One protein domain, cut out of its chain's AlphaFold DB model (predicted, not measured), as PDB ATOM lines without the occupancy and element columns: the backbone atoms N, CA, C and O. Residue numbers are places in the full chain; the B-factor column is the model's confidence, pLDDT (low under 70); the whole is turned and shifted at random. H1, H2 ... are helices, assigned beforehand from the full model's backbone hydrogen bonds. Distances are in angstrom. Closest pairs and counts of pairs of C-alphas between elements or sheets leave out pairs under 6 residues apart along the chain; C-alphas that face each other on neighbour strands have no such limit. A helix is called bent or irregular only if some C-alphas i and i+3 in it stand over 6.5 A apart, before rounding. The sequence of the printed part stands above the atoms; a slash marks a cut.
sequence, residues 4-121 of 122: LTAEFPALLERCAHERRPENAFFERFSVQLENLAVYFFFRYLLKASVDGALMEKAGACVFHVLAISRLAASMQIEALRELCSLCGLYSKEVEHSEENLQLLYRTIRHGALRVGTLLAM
ATOM      1  N   LEU A   4      31.152 -17.703  35.774       81.50
ATOM      2  CA  LEU A   4      32.350 -18.433  36.193       81.50
ATOM      3  C   LEU A   4      33.121 -19.024  35.009       81.50
ATOM      4  O   LEU A   4      34.344 -19.107  35.075       81.50
ATOM      5  N   THR A   5      32.440 -19.393  33.917       81.06
ATOM      6  CA  THR A   5      33.110 -19.807  32.671       81.06
ATOM      7  C   THR A   5      33.963 -18.671  32.117       81.06
ATOM      8  O   THR A   5      35.131 -18.875  31.792       81.06
ATOM      9  N   ALA A   6      33.413 -17.453  32.057       83.50
ATOM     10  CA  ALA A   6      34.143 -16.285  31.568       83.50
ATOM     11  C   ALA A   6      35.342 -15.918  32.464       83.50
ATOM     12  O   ALA A   6      36.379 -15.481  31.965       83.50
ATOM     13  N   GLU A   7      35.224 -16.126  33.776       89.25
ATOM     14  CA  GLU A   7      36.294 -15.877  34.749       89.25
ATOM     15  C   GLU A   7      37.309 -17.025  34.864       89.25
ATOM     16  O   GLU A   7      38.334 -16.878  35.534       89.25
ATOM     17  N   PHE A   8      37.073 -18.164  34.207       90.62
ATOM     18  CA  PHE A   8      37.898 -19.358  34.371       90.62
ATOM     19  C   PHE A   8      39.393 -19.143  34.070       90.62
ATOM     20  O   PHE A   8      40.221 -19.590  34.870       90.62
ATOM     21  N   PRO A   9      39.792 -18.409  33.008       91.19
ATOM     22  CA  PRO A   9      41.199 -18.081  32.787       91.19
ATOM     23  C   PRO A   9      41.815 -17.284  33.941       91.19
ATOM     24  O   PRO A   9      42.926 -17.580  34.369       91.19
ATOM     25  N   ALA A  10      41.080 -16.321  34.504       89.56
ATOM     26  CA  ALA A  10      41.547 -15.580  35.669       89.56
ATOM     27  C   ALA A  10      41.660 -16.496  36.895       89.56
ATOM     28  O   ALA A  10      42.618 -16.397  37.653       89.56
ATOM     29  N   LEU A  11      40.730 -17.436  37.076       91.31
ATOM     30  CA  LEU A  11      40.781 -18.408  38.165       91.31
ATOM     31  C   LEU A  11      42.010 -19.331  38.084       91.31
ATOM     32  O   LEU A  11      42.579 -19.661  39.124       91.31
ATOM     33  N   LEU A  12      42.456 -19.708  36.880       91.31
ATOM     34  CA  LEU A  12      43.714 -20.441  36.677       91.31
ATOM     35  C   LEU A  12      44.916 -19.639  37.192       91.31
ATOM     36  O   LEU A  12      45.702 -20.163  37.981       91.31
ATOM     37  N   GLU A  13      45.014 -18.367  36.806       89.81
ATOM     38  CA  GLU A  13      46.084 -17.458  37.243       89.81
ATOM     39  C   GLU A  13      46.069 -17.251  38.760       89.81
ATOM     40  O   GLU A  13      47.093 -17.372  39.437       89.81
ATOM     41  N   ARG A  14      44.879 -17.023  39.327       88.94
ATOM     42  CA  ARG A  14      44.691 -16.921  40.777       88.94
ATOM     43  C   ARG A  14      45.176 -18.184  41.478       88.94
ATOM     44  O   ARG A  14      45.892 -18.105  42.476       88.94
ATOM     45  N   CYS A  15      44.845 -19.351  40.929       88.06
ATOM     46  CA  CYS A  15      45.298 -20.624  41.466       88.06
ATOM     47  C   CYS A  15      46.800 -20.871  41.338       88.06
ATOM     48  O   CYS A  15      47.353 -21.578  42.175       88.06
ATOM     49  N   ALA A  16      47.457 -20.289  40.341       86.19
ATOM     50  CA  ALA A  16      48.896 -20.401  40.153       86.19
ATOM     51  C   ALA A  16      49.702 -19.473  41.078       86.19
ATOM     52  O   ALA A  16      50.831 -19.814  41.444       86.19
ATOM     53  N   HIS A  17      49.149 -18.311  41.445       84.88
ATOM     54  CA  HIS A  17      49.951 -17.202  41.978       84.88
ATOM     55  C   HIS A  17      49.480 -16.611  43.308       84.88
ATOM     56  O   HIS A  17      50.298 -16.051  44.040       84.88
ATOM     57  N   GLU A  18      48.196 -16.708  43.656       83.69
ATOM     58  CA  GLU A  18      47.719 -16.136  44.916       83.69
ATOM     59  C   GLU A  18      48.213 -16.947  46.116       83.69
ATOM     60  O   GLU A  18      48.442 -18.155  46.036       83.69
ATOM     61  N   ARG A  19      48.304 -16.296  47.278       79.56
ATOM     62  CA  ARG A  19      48.550 -17.012  48.533       79.56
ATOM     63  C   ARG A  19      47.380 -17.943  48.854       79.56
ATOM     64  O   ARG A  19      46.251 -17.734  48.408       79.56
ATOM     65  N   ARG A  20      47.676 -18.970  49.647       80.38
ATOM     66  CA  ARG A  20      46.678 -19.861  50.241       80.38
ATOM     67  C   ARG A  20      45.637 -19.040  51.038       80.38
ATOM     68  O   ARG A  20      46.044 -18.081  51.699       80.38
ATOM     69  N   PRO A  21      44.332 -19.393  50.988       79.56
ATOM     70  CA  PRO A  21      43.312 -18.801  51.858       79.56
ATOM     71  C   PRO A  21      43.669 -18.907  53.348       79.56
ATOM     72  O   PRO A  21      44.467 -19.754  53.743       79.56
ATOM     73  N   GLU A  22      43.066 -18.071  54.195       83.75
ATOM     74  CA  GLU A  22      43.333 -18.100  55.637       83.75
ATOM     75  C   GLU A  22      43.023 -19.470  56.260       83.75
ATOM     76  O   GLU A  22      42.026 -20.110  55.923       83.75
ATOM     77  N   ASN A  23      43.840 -19.909  57.224       84.06
ATOM     78  CA  ASN A  23      43.670 -21.214  57.878       84.06
ATOM     79  C   ASN A  23      42.278 -21.386  58.505       84.06
ATOM     80  O   ASN A  23      41.724 -22.480  58.467       84.06
ATOM     81  N   ALA A  24      41.681 -20.303  59.015       86.38
ATOM     82  CA  ALA A  24      40.338 -20.324  59.592       86.38
ATOM     83  C   ALA A  24      39.266 -20.823  58.606       86.38
ATOM     84  O   ALA A  24      38.322 -21.497  59.017       86.38
ATOM     85  N   PHE A  25      39.424 -20.546  57.305       88.00
ATOM     86  CA  PHE A  25      38.536 -21.068  56.266       88.00
ATOM     87  C   PHE A  25      38.643 -22.594  56.151       88.00
ATOM     88  O   PHE A  25      37.626 -23.290  56.144       88.00
ATOM     89  N   PHE A  26      39.874 -23.113  56.090       86.62
ATOM     90  CA  PHE A  26      40.129 -24.551  55.974       86.62
ATOM     91  C   PHE A  26      39.637 -25.317  57.198       86.62
ATOM     92  O   PHE A  26      39.042 -26.375  57.040       86.62
ATOM     93  N   GLU A  27      39.819 -24.766  58.397       90.94
ATOM     94  CA  GLU A  27      39.288 -25.352  59.631       90.94
ATOM     95  C   GLU A  27      37.756 -25.429  59.595       90.94
ATOM     96  O   GLU A  27      37.170 -26.490  59.829       90.94
ATOM     97  N   ARG A  28      37.097 -24.322  59.220       93.44
ATOM     98  CA  ARG A  28      35.631 -24.217  59.172       93.44
ATOM     99  C   ARG A  28      34.991 -25.217  58.211       93.44
ATOM    100  O   ARG A  28      33.925 -25.746  58.522       93.44
ATOM    101  N   PHE A  29      35.610 -25.449  57.056       94.94
ATOM    102  CA  PHE A  29      35.057 -26.295  55.994       94.94
ATOM    103  C   PHE A  29      35.840 -27.591  55.756       94.94
ATOM    104  O   PHE A  29      35.676 -28.216  54.711       94.94
ATOM    105  N   SER A  30      36.684 -28.009  56.701       94.12
ATOM    106  CA  SER A  30      37.599 -29.155  56.563       94.12
ATOM    107  C   SER A  30      36.910 -30.411  56.021       94.12
ATOM    108  O   SER A  30      37.314 -30.944  54.989       94.12
ATOM    109  N   VAL A  31      35.798 -30.818  56.641       96.38
ATOM    110  CA  VAL A  31      34.999 -31.985  56.230       96.38
ATOM    111  C   VAL A  31      34.444 -31.828  54.810       96.38
ATOM    112  O   VAL A  31      34.412 -32.775  54.026       96.38
ATOM    113  N   GLN A  32      33.983 -30.633  54.444       97.06
ATOM    114  CA  GLN A  32      33.422 -30.371  53.119       97.06
ATOM    115  C   GLN A  32      34.504 -30.378  52.039       97.06
ATOM    116  O   GLN A  32      34.275 -30.911  50.953       97.06
ATOM    117  N   LEU A  33      35.675 -29.814  52.335       95.38
ATOM    118  CA  LEU A  33      36.819 -29.813  51.429       95.38
ATOM    119  C   LEU A  33      37.365 -31.231  51.228       95.38
ATOM    120  O   LEU A  33      37.681 -31.596  50.097       95.38
ATOM    121  N   GLU A  34      37.396 -32.057  52.277       96.12
ATOM    122  CA  GLU A  34      37.736 -33.480  52.168       96.12
ATOM    123  C   GLU A  34      36.737 -34.226  51.271       96.12
ATOM    124  O   GLU A  34      37.137 -34.912  50.329       96.12
ATOM    125  N   ASN A  35      35.431 -34.025  51.478       97.44
ATOM    126  CA  ASN A  35      34.399 -34.633  50.635       97.44
ATOM    127  C   ASN A  35      34.523 -34.216  49.160       97.44
ATOM    128  O   ASN A  35      34.363 -35.050  48.268       97.44
ATOM    129  N   LEU A  36      34.840 -32.945  48.885       96.88
ATOM    130  CA  LEU A  36      35.117 -32.467  47.528       96.88
ATOM    131  C   LEU A  36      36.371 -33.122  46.942       96.88
ATOM    132  O   LEU A  36      36.356 -33.541  45.785       96.88
ATOM    133  N   ALA A  37      37.442 -33.260  47.727       95.50
ATOM    134  CA  ALA A  37      38.659 -33.931  47.283       95.50
ATOM    135  C   ALA A  37      38.386 -35.394  46.901       95.50
ATOM    136  O   ALA A  37      38.791 -35.833  45.823       95.50
ATOM    137  N   VAL A  38      37.635 -36.127  47.732       96.94
ATOM    138  CA  VAL A  38      37.209 -37.509  47.451       96.94
ATOM    139  C   VAL A  38      36.351 -37.573  46.187       96.94
ATOM    140  O   VAL A  38      36.583 -38.428  45.327       96.94
ATOM    141  N   TYR A  39      35.397 -36.651  46.036       96.94
ATOM    142  CA  TYR A  39      34.554 -36.559  44.847       96.94
ATOM    143  C   TYR A  39      35.387 -36.396  43.569       96.94
ATOM    144  O   TYR A  39      35.254 -37.202  42.643       96.94
ATOM    145  N   PHE A  40      36.283 -35.408  43.522       96.56
ATOM    146  CA  PHE A  40      37.097 -35.157  42.333       96.56
ATOM    147  C   PHE A  40      38.092 -36.287  42.064       96.56
ATOM    148  O   PHE A  40      38.276 -36.677  40.909       96.56
ATOM    149  N   PHE A  41      38.675 -36.874  43.111       94.81
ATOM    150  CA  PHE A  41      39.541 -38.043  42.986       94.81
ATOM    151  C   PHE A  41      38.813 -39.207  42.308       94.81
ATOM    152  O   PHE A  41      39.321 -39.785  41.344       94.81
ATOM    153  N   PHE A  42      37.599 -39.520  42.762       94.44
ATOM    154  CA  PHE A  42      36.781 -40.566  42.160       94.44
ATOM    155  C   PHE A  42      36.378 -40.215  40.720       94.44
ATOM    156  O   PHE A  42      36.452 -41.055  39.821       94.44
ATOM    157  N   ARG A  43      35.981 -38.961  40.481       93.50
ATOM    158  CA  ARG A  43      35.496 -38.478  39.181       93.50
ATOM    159  C   ARG A  43      36.573 -38.490  38.099       93.50
ATOM    160  O   ARG A  43      36.288 -38.885  36.961       93.50
ATOM    161  N   TYR A  44      37.780 -38.046  38.445       93.50
ATOM    162  CA  TYR A  44      38.872 -37.829  37.504       93.50
ATOM    163  C   TYR A  44      39.986 -38.852  37.670       93.50
ATOM    164  O   TYR A  44      40.293 -39.551  36.708       93.50
ATOM    165  N   LEU A  45      40.589 -38.985  38.854       88.44
ATOM    166  CA  LEU A  45      41.834 -39.745  38.978       88.44
ATOM    167  C   LEU A  45      41.667 -41.227  38.632       88.44
ATOM    168  O   LEU A  45      42.524 -41.784  37.952       88.44
ATOM    169  N   LEU A  46      40.542 -41.851  38.990       87.38
ATOM    170  CA  LEU A  46      40.282 -43.242  38.597       87.38
ATOM    171  C   LEU A  46      40.263 -43.431  37.072       87.38
ATOM    172  O   LEU A  46      40.726 -44.458  36.573       87.38
ATOM    173  N   LYS A  47      39.812 -42.422  36.315       88.56
ATOM    174  CA  LYS A  47      39.821 -42.457  34.845       88.56
ATOM    175  C   LYS A  47      41.223 -42.328  34.250       88.56
ATOM    176  O   LYS A  47      41.393 -42.675  33.089       88.56
ATOM    177  N   ALA A  48      42.227 -41.886  35.013       89.25
ATOM    178  CA  ALA A  48      43.609 -41.842  34.529       89.25
ATOM    179  C   ALA A  48      44.155 -43.236  34.189       89.25
ATOM    180  O   ALA A  48      45.033 -43.360  33.342       89.25
ATOM    181  N   SER A  49      43.613 -44.287  34.816       84.56
ATOM    182  CA  SER A  49      43.936 -45.677  34.466       84.56
ATOM    183  C   SER A  49      43.526 -46.049  33.035       84.56
ATOM    184  O   SER A  49      44.055 -47.009  32.482       84.56
ATOM    185  N   VAL A  50      42.604 -45.288  32.433       87.94
ATOM    186  CA  VAL A  50      42.047 -45.547  31.101       87.94
ATOM    187  C   VAL A  50      42.797 -44.778  30.016       87.94
ATOM    188  O   VAL A  50      43.106 -45.347  28.976       87.94
ATOM    189  N   ASP A  51      43.083 -43.492  30.235       90.94
ATOM    190  CA  ASP A  51      43.660 -42.602  29.213       90.94
ATOM    191  C   ASP A  51      45.122 -42.200  29.470       90.94
ATOM    192  O   ASP A  51      45.717 -41.486  28.664       90.94
ATOM    193  N   GLY A  52      45.721 -42.661  30.573       89.81
ATOM    194  CA  GLY A  52      47.120 -42.402  30.921       89.81
ATOM    195  C   GLY A  52      47.411 -40.977  31.406       89.81
ATOM    196  O   GLY A  52      48.564 -40.667  31.703       89.81
ATOM    197  N   ALA A  53      46.402 -40.109  31.539       92.50
ATOM    198  CA  ALA A  53      46.573 -38.697  31.896       92.50
ATOM    199  C   ALA A  53      46.652 -38.472  33.421       92.50
ATOM    200  O   ALA A  53      45.920 -37.658  33.991       92.50
ATOM    201  N   LEU A  54      47.505 -39.235  34.115       92.81
ATOM    202  CA  LEU A  54      47.571 -39.234  35.583       92.81
ATOM    203  C   LEU A  54      47.891 -37.852  36.159       92.81
ATOM    204  O   LEU A  54      47.233 -37.423  37.105       92.81
ATOM    205  N   MET A  55      48.876 -37.154  35.590       93.00
ATOM    206  CA  MET A  55      49.323 -35.862  36.112       93.00
ATOM    207  C   MET A  55      48.261 -34.778  35.911       93.00
ATOM    208  O   MET A  55      47.962 -34.033  36.843       93.00
ATOM    209  N   GLU A  56      47.653 -34.710  34.726       95.19
ATOM    210  CA  GLU A  56      46.594 -33.748  34.429       95.19
ATOM    211  C   GLU A  56      45.361 -33.977  35.302       95.19
ATOM    212  O   GLU A  56      44.806 -33.017  35.834       95.19
ATOM    213  N   LYS A  57      44.958 -35.235  35.517       95.12
ATOM    214  CA  LYS A  57      43.800 -35.547  36.363       95.12
ATOM    215  C   LYS A  57      44.081 -35.337  37.848       95.12
ATOM    216  O   LYS A  57      43.227 -34.788  38.535       95.12
ATOM    217  N   ALA A  58      45.268 -35.698  38.340       93.88
ATOM    218  CA  ALA A  58      45.673 -35.392  39.714       93.88
ATOM    219  C   ALA A  58      45.711 -33.879  39.953       93.88
ATOM    220  O   ALA A  58      45.151 -33.390  40.932       93.88
ATOM    221  N   GLY A  59      46.315 -33.138  39.021       94.69
ATOM    222  CA  GLY A  59      46.346 -31.683  39.056       94.69
ATOM    223  C   GLY A  59      44.951 -31.068  39.026       94.69
ATOM    224  O   GLY A  59      44.690 -30.150  39.799       94.69
ATOM    225  N   ALA A  60      44.036 -31.600  38.211       95.69
ATOM    226  CA  ALA A  60      42.658 -31.126  38.163       95.69
ATOM    227  C   ALA A  60      41.910 -31.343  39.484       95.69
ATOM    228  O   ALA A  60      41.246 -30.422  39.950       95.69
ATOM    229  N   CYS A  61      42.072 -32.499  40.142       95.69
ATOM    230  CA  CYS A  61      41.467 -32.739  41.457       95.69
ATOM    231  C   CYS A  61      41.876 -31.671  42.480       95.69
ATOM    232  O   CYS A  61      41.025 -31.074  43.136       95.69
ATOM    233  N   VAL A  62      43.183 -31.410  42.586       94.56
ATOM    234  CA  VAL A  62      43.738 -30.403  43.503       94.56
ATOM    235  C   VAL A  62      43.256 -29.005  43.107       94.56
ATOM    236  O   VAL A  62      42.813 -28.232  43.957       94.56
ATOM    237  N   PHE A  63      43.291 -28.692  41.810       95.88
ATOM    238  CA  PHE A  63      42.844 -27.408  41.287       95.88
ATOM    239  C   PHE A  63      41.379 -27.124  41.630       95.88
ATOM    240  O   PHE A  63      41.091 -26.026  42.092       95.88
ATOM    241  N   HIS A  64      40.459 -28.076  41.451       96.88
ATOM    242  CA  HIS A  64      39.037 -27.839  41.709       96.88
ATOM    243  C   HIS A  64      38.750 -27.531  43.187       96.88
ATOM    244  O   HIS A  64      38.027 -26.577  43.482       96.88
ATOM    245  N   VAL A  65      39.364 -28.268  44.120       95.62
ATOM    246  CA  VAL A  65      39.246 -27.989  45.566       95.62
ATOM    247  C   VAL A  65      39.767 -26.588  45.886       95.62
ATOM    248  O   VAL A  65      39.116 -25.806  46.583       95.62
ATOM    249  N   LEU A  66      40.931 -26.248  45.339       94.38
ATOM    250  CA  LEU A  66      41.576 -24.968  45.577       94.38
ATOM    251  C   LEU A  66      40.801 -23.795  44.950       94.38
ATOM    252  O   LEU A  66      40.682 -22.731  45.555       94.38
ATOM    253  N   ALA A  67      40.237 -23.996  43.762       95.25
ATOM    254  CA  ALA A  67      39.411 -23.028  43.057       95.25
ATOM    255  C   ALA A  67      38.130 -22.712  43.840       95.25
ATOM    256  O   ALA A  67      37.836 -21.540  44.080       95.25
ATOM    257  N   ILE A  68      37.413 -23.739  44.309       96.00
ATOM    258  CA  ILE A  68      36.229 -23.567  45.167       96.00
ATOM    259  C   ILE A  68      36.612 -22.844  46.460       96.00
ATOM    260  O   ILE A  68      35.931 -21.899  46.853       96.00
ATOM    261  N   SER A  69      37.733 -23.222  47.081       93.88
ATOM    262  CA  SER A  69      38.229 -22.577  48.305       93.88
ATOM    263  C   SER A  69      38.502 -21.084  48.097       93.88
ATOM    264  O   SER A  69      38.109 -20.254  48.916       93.88
ATOM    265  N   ARG A  70      39.126 -20.714  46.973       92.00
ATOM    266  CA  ARG A  70      39.403 -19.314  46.623       92.00
ATOM    267  C   ARG A  70      38.151 -18.511  46.314       92.00
ATOM    268  O   ARG A  70      38.066 -17.355  46.724       92.00
ATOM    269  N   LEU A  71      37.205 -19.098  45.585       94.00
ATOM    270  CA  LEU A  71      35.930 -18.452  45.288       94.00
ATOM    271  C   LEU A  71      35.151 -18.206  46.582       94.00
ATOM    272  O   LEU A  71      34.759 -17.070  46.845       94.00
ATOM    273  N   ALA A  72      35.035 -19.224  47.437       94.31
ATOM    274  CA  ALA A  72      34.355 -19.123  48.721       94.31
ATOM    275  C   ALA A  72      34.988 -18.064  49.632       94.31
ATOM    276  O   ALA A  72      34.271 -17.232  50.185       94.31
ATOM    277  N   ALA A  73      36.321 -18.036  49.728       90.50
ATOM    278  CA  ALA A  73      37.038 -17.016  50.488       90.50
ATOM    279  C   ALA A  73      36.810 -15.603  49.922       90.50
ATOM    280  O   ALA A  73      36.527 -14.679  50.680       90.50
ATOM    281  N   SER A  74      36.867 -15.425  48.595       90.19
ATOM    282  CA  SER A  74      36.628 -14.116  47.961       90.19
ATOM    283  C   SER A  74      35.191 -13.612  48.120       90.19
ATOM    284  O   SER A  74      34.970 -12.409  48.202       90.19
ATOM    285  N   MET A  75      34.228 -14.531  48.204       92.25
ATOM    286  CA  MET A  75      32.816 -14.239  48.455       92.25
ATOM    287  C   MET A  75      32.485 -14.149  49.952       92.25
ATOM    288  O   MET A  75      31.329 -13.924  50.292       92.25
ATOM    289  N   GLN A  76      33.479 -14.331  50.833       92.62
ATOM    290  CA  GLN A  76      33.322 -14.326  52.292       92.62
ATOM    291  C   GLN A  76      32.253 -15.317  52.786       92.62
ATOM    292  O   GLN A  76      31.503 -15.033  53.716       92.62
ATOM    293  N   ILE A  77      32.185 -16.493  52.156       94.56
ATOM    294  CA  ILE A  77      31.222 -17.536  52.513       94.56
ATOM    295  C   ILE A  77      31.537 -18.087  53.904       94.56
ATOM    296  O   ILE A  77      32.624 -18.611  54.157       94.56
ATOM    297  N   GLU A  78      30.544 -18.038  54.789       94.00
ATOM    298  CA  GLU A  78      30.648 -18.576  56.149       94.00
ATOM    299  C   GLU A  78      29.683 -19.736  56.401       94.00
ATOM    300  O   GLU A  78      29.962 -20.605  57.230       94.00
ATOM    301  N   ALA A  79      28.568 -19.788  55.670       96.19
ATOM    302  CA  ALA A  79      27.539 -20.796  55.868       96.19
ATOM    303  C   ALA A  79      27.689 -21.978  54.899       96.19
ATOM    304  O   ALA A  79      27.891 -21.817  53.695       96.19
ATOM    305  N   LEU A  80      27.452 -23.196  55.401       95.88
ATOM    306  CA  LEU A  80      27.464 -24.414  54.579       95.88
ATOM    307  C   LEU A  80      26.511 -24.327  53.374       95.88
ATOM    308  O   LEU A  80      26.843 -24.780  52.283       95.88
ATOM    309  N   ARG A  81      25.333 -23.718  53.547       97.19
ATOM    310  CA  ARG A  81      24.336 -23.572  52.473       97.19
ATOM    311  C   ARG A  81      24.859 -22.750  51.290       97.19
ATOM    312  O   ARG A  81      24.540 -23.051  50.138       97.19
ATOM    313  N   GLU A  82      25.633 -21.711  51.574       97.69
ATOM    314  CA  GLU A  82      26.256 -20.855  50.563       97.69
ATOM    315  C   GLU A  82      27.370 -21.613  49.847       97.69
ATOM    316  O   GLU A  82      27.402 -21.616  48.617       97.69
ATOM    317  N   LEU A  83      28.197 -22.357  50.591       97.31
ATOM    318  CA  LEU A  83      29.216 -23.229  50.008       97.31
ATOM    319  C   LEU A  83      28.593 -24.273  49.070       97.31
ATOM    320  O   LEU A  83      29.052 -24.435  47.945       97.31
ATOM    321  N   CYS A  84      27.505 -24.934  49.476       97.12
ATOM    322  CA  CYS A  84      26.790 -25.883  48.615       97.12
ATOM    323  C   CYS A  84      26.266 -25.222  47.331       97.12
ATOM    324  O   CYS A  84      26.304 -25.831  46.263       97.12
ATOM    325  N   SER A  85      25.789 -23.979  47.433       97.50
ATOM    326  CA  SER A  85      25.284 -23.213  46.291       97.50
ATOM    327  C   SER A  85      26.419 -22.839  45.329       97.50
ATOM    328  O   SER A  85      26.270 -23.008  44.119       97.50
ATOM    329  N   LEU A  86      27.575 -22.424  45.862       97.12
ATOM    330  CA  LEU A  86      28.793 -22.193  45.086       97.12
ATOM    331  C   LEU A  86      29.264 -23.474  44.388       97.12
ATOM    332  O   LEU A  86      29.528 -23.434  43.192       97.12
ATOM    333  N   CYS A  87      29.329 -24.609  45.092       97.44
ATOM    334  CA  CYS A  87      29.716 -25.888  44.494       97.44
ATOM    335  C   CYS A  87      28.781 -26.278  43.342       97.44
ATOM    336  O   CYS A  87      29.253 -26.688  42.289       97.44
ATOM    337  N   GLY A  88      27.464 -26.101  43.501       96.94
ATOM    338  CA  GLY A  88      26.501 -26.381  42.434       96.94
ATOM    339  C   GLY A  88      26.706 -25.504  41.195       96.94
ATOM    340  O   GLY A  88      26.678 -26.008  40.069       96.94
ATOM    341  N   LEU A  89      26.952 -24.205  41.391       96.44
ATOM    342  CA  LEU A  89      27.250 -23.278  40.298       96.44
ATOM    343  C   LEU A  89      28.589 -23.614  39.624       96.44
ATOM    344  O   LEU A  89      28.659 -23.694  38.400       96.44
ATOM    345  N   TYR A  90      29.623 -23.873  40.425       97.19
ATOM    346  CA  TYR A  90      30.950 -24.259  39.958       97.19
ATOM    347  C   TYR A  90      30.903 -25.545  39.135       97.19
ATOM    348  O   TYR A  90      31.455 -25.593  38.040       97.19
ATOM    349  N   SER A  91      30.195 -26.575  39.606       95.94
ATOM    350  CA  SER A  91      30.054 -27.816  38.847       95.94
ATOM    351  C   SER A  91      29.335 -27.593  37.517       95.94
ATOM    352  O   SER A  91      29.685 -28.203  36.508       95.94
ATOM    353  N   LYS A  92      28.328 -26.714  37.489       95.12
ATOM    354  CA  LYS A  92      27.552 -26.426  36.280       95.12
ATOM    355  C   LYS A  92      28.349 -25.645  35.233       95.12
ATOM    356  O   LYS A  92      28.270 -25.987  34.059       95.12
ATOM    357  N   GLU A  93      29.058 -24.597  35.641       95.12
ATOM    358  CA  GLU A  93      29.716 -23.663  34.713       95.12
ATOM    359  C   GLU A  93      31.187 -24.019  34.461       95.12
ATOM    360  O   GLU A  93      31.689 -23.889  33.349       95.12
ATOM    361  N   VAL A  94      31.891 -24.522  35.477       95.56
ATOM    362  CA  VAL A  94      33.334 -24.771  35.402       95.56
ATOM    363  C   VAL A  94      33.644 -26.245  35.174       95.56
ATOM    364  O   VAL A  94      34.238 -26.585  34.156       95.56
ATOM    365  N   GLU A  95      33.247 -27.121  36.098       95.75
ATOM    366  CA  GLU A  95      33.636 -28.542  36.086       95.75
ATOM    367  C   GLU A  95      33.125 -29.292  34.848       95.75
ATOM    368  O   GLU A  95      33.864 -30.057  34.225       95.75
ATOM    369  N   HIS A  96      31.850 -29.090  34.500       94.75
ATOM    370  CA  HIS A  96      31.200 -29.773  33.382       94.75
ATOM    371  C   HIS A  96      31.397 -29.081  32.029       94.75
ATOM    372  O   HIS A  96      30.907 -29.588  31.019       94.75
ATOM    373  N   SER A  97      32.124 -27.962  31.982       95.50
ATOM    374  CA  SER A  97      32.532 -27.359  30.718       95.50
ATOM    375  C   SER A  97      33.735 -28.115  30.152       95.50
ATOM    376  O   SER A  97      34.832 -28.094  30.717       95.50
ATOM    377  N   GLU A  98      33.534 -28.771  29.009       94.38
ATOM    378  CA  GLU A  98      34.606 -29.474  28.295       94.38
ATOM    379  C   GLU A  98      35.733 -28.507  27.905       94.38
ATOM    380  O   GLU A  98      36.911 -28.835  28.017       94.38
ATOM    381  N   GLU A  99      35.388 -27.281  27.513       95.25
ATOM    382  CA  GLU A  99      36.348 -26.246  27.127       95.25
ATOM    383  C   GLU A  99      37.260 -25.857  28.298       95.25
ATOM    384  O   GLU A  99      38.487 -25.804  28.142       95.25
ATOM    385  N   ASN A 100      36.680 -25.667  29.487       96.50
ATOM    386  CA  ASN A 100      37.425 -25.369  30.709       96.50
ATOM    387  C   ASN A 100      38.314 -26.546  31.119       96.50
ATOM    388  O   ASN A 100      39.492 -26.357  31.434       96.50
ATOM    389  N   LEU A 101      37.788 -27.770  31.061       95.00
ATOM    390  CA  LEU A 101      38.544 -28.969  31.411       95.00
ATOM    391  C   LEU A 101      39.742 -29.181  30.469       95.00
ATOM    392  O   LEU A 101      40.860 -29.439  30.922       95.00
ATOM    393  N   GLN A 102      39.543 -29.001  29.161       95.25
ATOM    394  CA  GLN A 102      40.610 -29.085  28.162       95.25
ATOM    395  C   GLN A 102      41.646 -27.972  28.326       95.25
ATOM    396  O   GLN A 102      42.838 -28.192  28.096       95.25
ATOM    397  N   LEU A 103      41.226 -26.762  28.703       96.38
ATOM    398  CA  LEU A 103      42.158 -25.690  29.032       96.38
ATOM    399  C   LEU A 103      42.998 -26.056  30.263       96.38
ATOM    400  O   LEU A 103      44.222 -26.014  30.180       96.38
ATOM    401  N   LEU A 104      42.371 -26.498  31.355       96.75
ATOM    402  CA  LEU A 104      43.056 -26.906  32.584       96.75
ATOM    403  C   LEU A 104      44.100 -27.999  32.330       96.75
ATOM    404  O   LEU A 104      45.258 -27.858  32.730       96.75
ATOM    405  N   TYR A 105      43.722 -29.064  31.618       95.75
ATOM    406  CA  TYR A 105      44.647 -30.145  31.283       95.75
ATOM    407  C   TYR A 105      45.817 -29.669  30.424       95.75
ATOM    408  O   TYR A 105      46.955 -30.055  30.691       95.75
ATOM    409  N   ARG A 106      45.579 -28.801  29.431       96.12
ATOM    410  CA  ARG A 106      46.664 -28.208  28.633       96.12
ATOM    411  C   ARG A 106      47.614 -27.393  29.506       96.12
ATOM    412  O   ARG A 106      48.825 -27.573  29.402       96.12
ATOM    413  N   THR A 107      47.088 -26.553  30.393       95.62
ATOM    414  CA  THR A 107      47.897 -25.711  31.285       95.62
ATOM    415  C   THR A 107      48.757 -26.552  32.235       95.62
ATOM    416  O   THR A 107      49.931 -26.231  32.443       95.62
ATOM    417  N   ILE A 108      48.222 -27.665  32.755       95.44
ATOM    418  CA  ILE A 108      48.987 -28.612  33.581       95.44
ATOM    419  C   ILE A 108      50.057 -29.326  32.751       95.44
ATOM    420  O   ILE A 108      51.228 -29.338  33.130       95.44
ATOM    421  N   ARG A 109      49.682 -29.881  31.593       95.25
ATOM    422  CA  ARG A 109      50.589 -30.630  30.711       95.25
ATOM    423  C   ARG A 109      51.780 -29.795  30.249       95.25
ATOM    424  O   ARG A 109      52.898 -30.297  30.198       95.25
ATOM    425  N   HIS A 110      51.550 -28.526  29.924       94.25
ATOM    426  CA  HIS A 110      52.605 -27.603  29.503       94.25
ATOM    427  C   HIS A 110      53.382 -26.987  30.676       94.25
ATOM    428  O   HIS A 110      54.321 -26.225  30.456       94.25
ATOM    429  N   GLY A 111      53.025 -27.316  31.922       90.50
ATOM    430  CA  GLY A 111      53.735 -26.868  33.118       90.50
ATOM    431  C   GLY A 111      53.517 -25.399  33.481       90.50
ATOM    432  O   GLY A 111      54.210 -24.905  34.373       90.50
ATOM    433  N   ALA A 112      52.567 -24.721  32.829       90.00
ATOM    434  CA  ALA A 112      52.123 -23.381  33.204       90.00
ATOM    435  C   ALA A 112      51.414 -23.406  34.570       90.00
ATOM    436  O   ALA A 112      51.621 -22.518  35.389       90.00
ATOM    437  N   LEU A 113      50.676 -24.486  34.860       91.56
ATOM    438  CA  LEU A 113      50.120 -24.767  36.181       91.56
ATOM    439  C   LEU A 113      50.758 -26.034  36.751       91.56
ATOM    440  O   LEU A 113      50.451 -27.150  36.335       91.56
ATOM    441  N   ARG A 114      51.676 -25.878  37.706       90.81
ATOM    442  CA  ARG A 114      52.395 -27.015  38.297       90.81
ATOM    443  C   ARG A 114      51.604 -27.625  39.448       90.81
ATOM    444  O   ARG A 114      51.261 -26.928  40.398       90.81
ATOM    445  N   VAL A 115      51.419 -28.945  39.428       88.25
ATOM    446  CA  VAL A 115      50.717 -29.677  40.502       88.25
ATOM    447  C   VAL A 115      51.381 -29.472  41.865       88.25
ATOM    448  O   VAL A 115      50.691 -29.255  42.853       88.25
ATOM    449  N   GLY A 116      52.718 -29.448  41.921       87.25
ATOM    450  CA  GLY A 116      53.442 -29.152  43.163       87.25
ATOM    451  C   GLY A 116      53.142 -27.758  43.726       87.25
ATOM    452  O   GLY A 116      53.032 -27.602  44.938       87.25
ATOM    453  N   THR A 117      52.940 -26.760  42.858       87.94
ATOM    454  CA  THR A 117      52.528 -25.409  43.269       87.94
ATOM    455  C   THR A 117      51.110 -25.416  43.832       87.94
ATOM    456  O   THR A 117      50.874 -24.810  44.869       87.94
ATOM    457  N   LEU A 118      50.187 -26.144  43.196       87.81
ATOM    458  CA  LEU A 118      48.812 -26.283  43.680       87.81
ATOM    459  C   LEU A 118      48.744 -26.984  45.043       87.81
ATOM    460  O   LEU A 118      48.029 -26.534  45.932       87.81
ATOM    461  N   LEU A 119      49.508 -28.066  45.220       86.25
ATOM    462  CA  LEU A 119      49.554 -28.825  46.474       86.25
ATOM    463  C   LEU A 119      50.087 -27.992  47.642       86.25
ATOM    464  O   LEU A 119      49.613 -28.149  48.759       86.25
ATOM    465  N   ALA A 120      51.024 -27.077  47.387       86.38
ATOM    466  CA  ALA A 120      51.541 -26.167  48.409       86.38
ATOM    467  C   ALA A 120      50.508 -25.123  48.889       86.38
ATOM    468  O   ALA A 120      50.791 -24.367  49.818       86.38
ATOM    469  N   MET A 121      49.336 -25.045  48.247       83.88
ATOM    470  CA  MET A 121      48.280 -24.072  48.546       83.88
ATOM    471  C   MET A 121      47.038 -24.679  49.213       83.88
ATOM    472  O   MET A 121      46.112 -23.928  49.524       83.88
TER     473      MET A 121
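This is residues 4 to 121 of the 122 residues of an uncharacterized protein of Firmicutes bacterium CAG:170 (UniProt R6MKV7). One long helix, H5, runs through the core, and shorter helices pack round it. H3 and H6 run back along H5 at a slant, H1 and H7 run nearly side by side and cross it, and short H8 packs on it too; H4 folds onto the first part of H5, and short H2 lies near its last part. The 118 printed residues include eight named helices, H1 to H8 in chain order, and no named strand: the class is all helix. The whole is compact, with a radius of gyration of the C-alphas of 13.4 A and spans of 38 by 26 by 26 A.

H5, residues 54 to 74, is the longest helix, 30.1 A from C-alpha 54 at (47.571, -39.234, 35.583) to C-alpha 74 at (36.628, -14.116, 47.961). H3 is residues 30 to 43, 19.8 A, and H4 is residues 45 to 51. H6 is residues 80 to 95, 19.9 A, and H7 is residues 98 to 109, 16.2 A. H1, residues 4 to 17, begins with C-alpha 4 at (32.350, -18.433, 36.193) and is 18.6 A long; it is irregular, with C-alphas 6 and 9 7.4 A apart. H2 is residues 23 to 28 and H8 is residues 115 to 119.

H5 is the hub, touching six helices. H3 touches residues 58 to 65 of H5, opposite ways at a shallow tilt of 34 degrees, only just short of steep; the closest C-alphas, of Phe 40 and Cys 61, are 5.1 A apart. H4 and H5 form a helical hairpin, at 38 degrees only just a steep tilt, with the C-alphas of Ala 48 and Leu 54 closest at 4.9 A. H6 touches residues 64 to 72 of H5 at a steep tilt of 46 degrees, opposite ways; the C-alphas of Ala 72 and Leu 83 are closest, 6.7 A apart. Residues 104 to 109 of H7 touch residues 55 to 60 of H5, closest at the C-alphas of Glu 56 and Tyr 105, 5.2 A. Residues 11 to 15 of H1 touch H5 about perpendicular, at 79 degrees, closest at the C-alphas of Cys 15 and Ala 67, 6.6 A. H1 and H7 only just touch, with 3 pairs of C-alphas within 8 A, closest at Phe 8 and Asn 100, 7.1 A; they run the same way at a shallow tilt of 16 degrees. H8 touches H5, the C-alphas of Gly 59 and Val 115 being closest at 5.0 A. H2 is close to H5 but not clearly touching, its Phe 25 C-alpha 7.2 A from that of Ala 73. In H2, H3, H5, H7 and H8 every O i to N i+4 pair is within hydrogen-bond range; in H1 8 of 10 are, in H6 11 of 12, and in H4 1 of 3, beside 3 of 4 O i to N i+3 pairs.

The C-alphas farthest apart, of Val 50 and Gln 76, are 38.7 A apart. The printed part has no cut, and the links between the helices are tight. The mean pLDDT of the printed part is 92.3, and no printed residue is under 70.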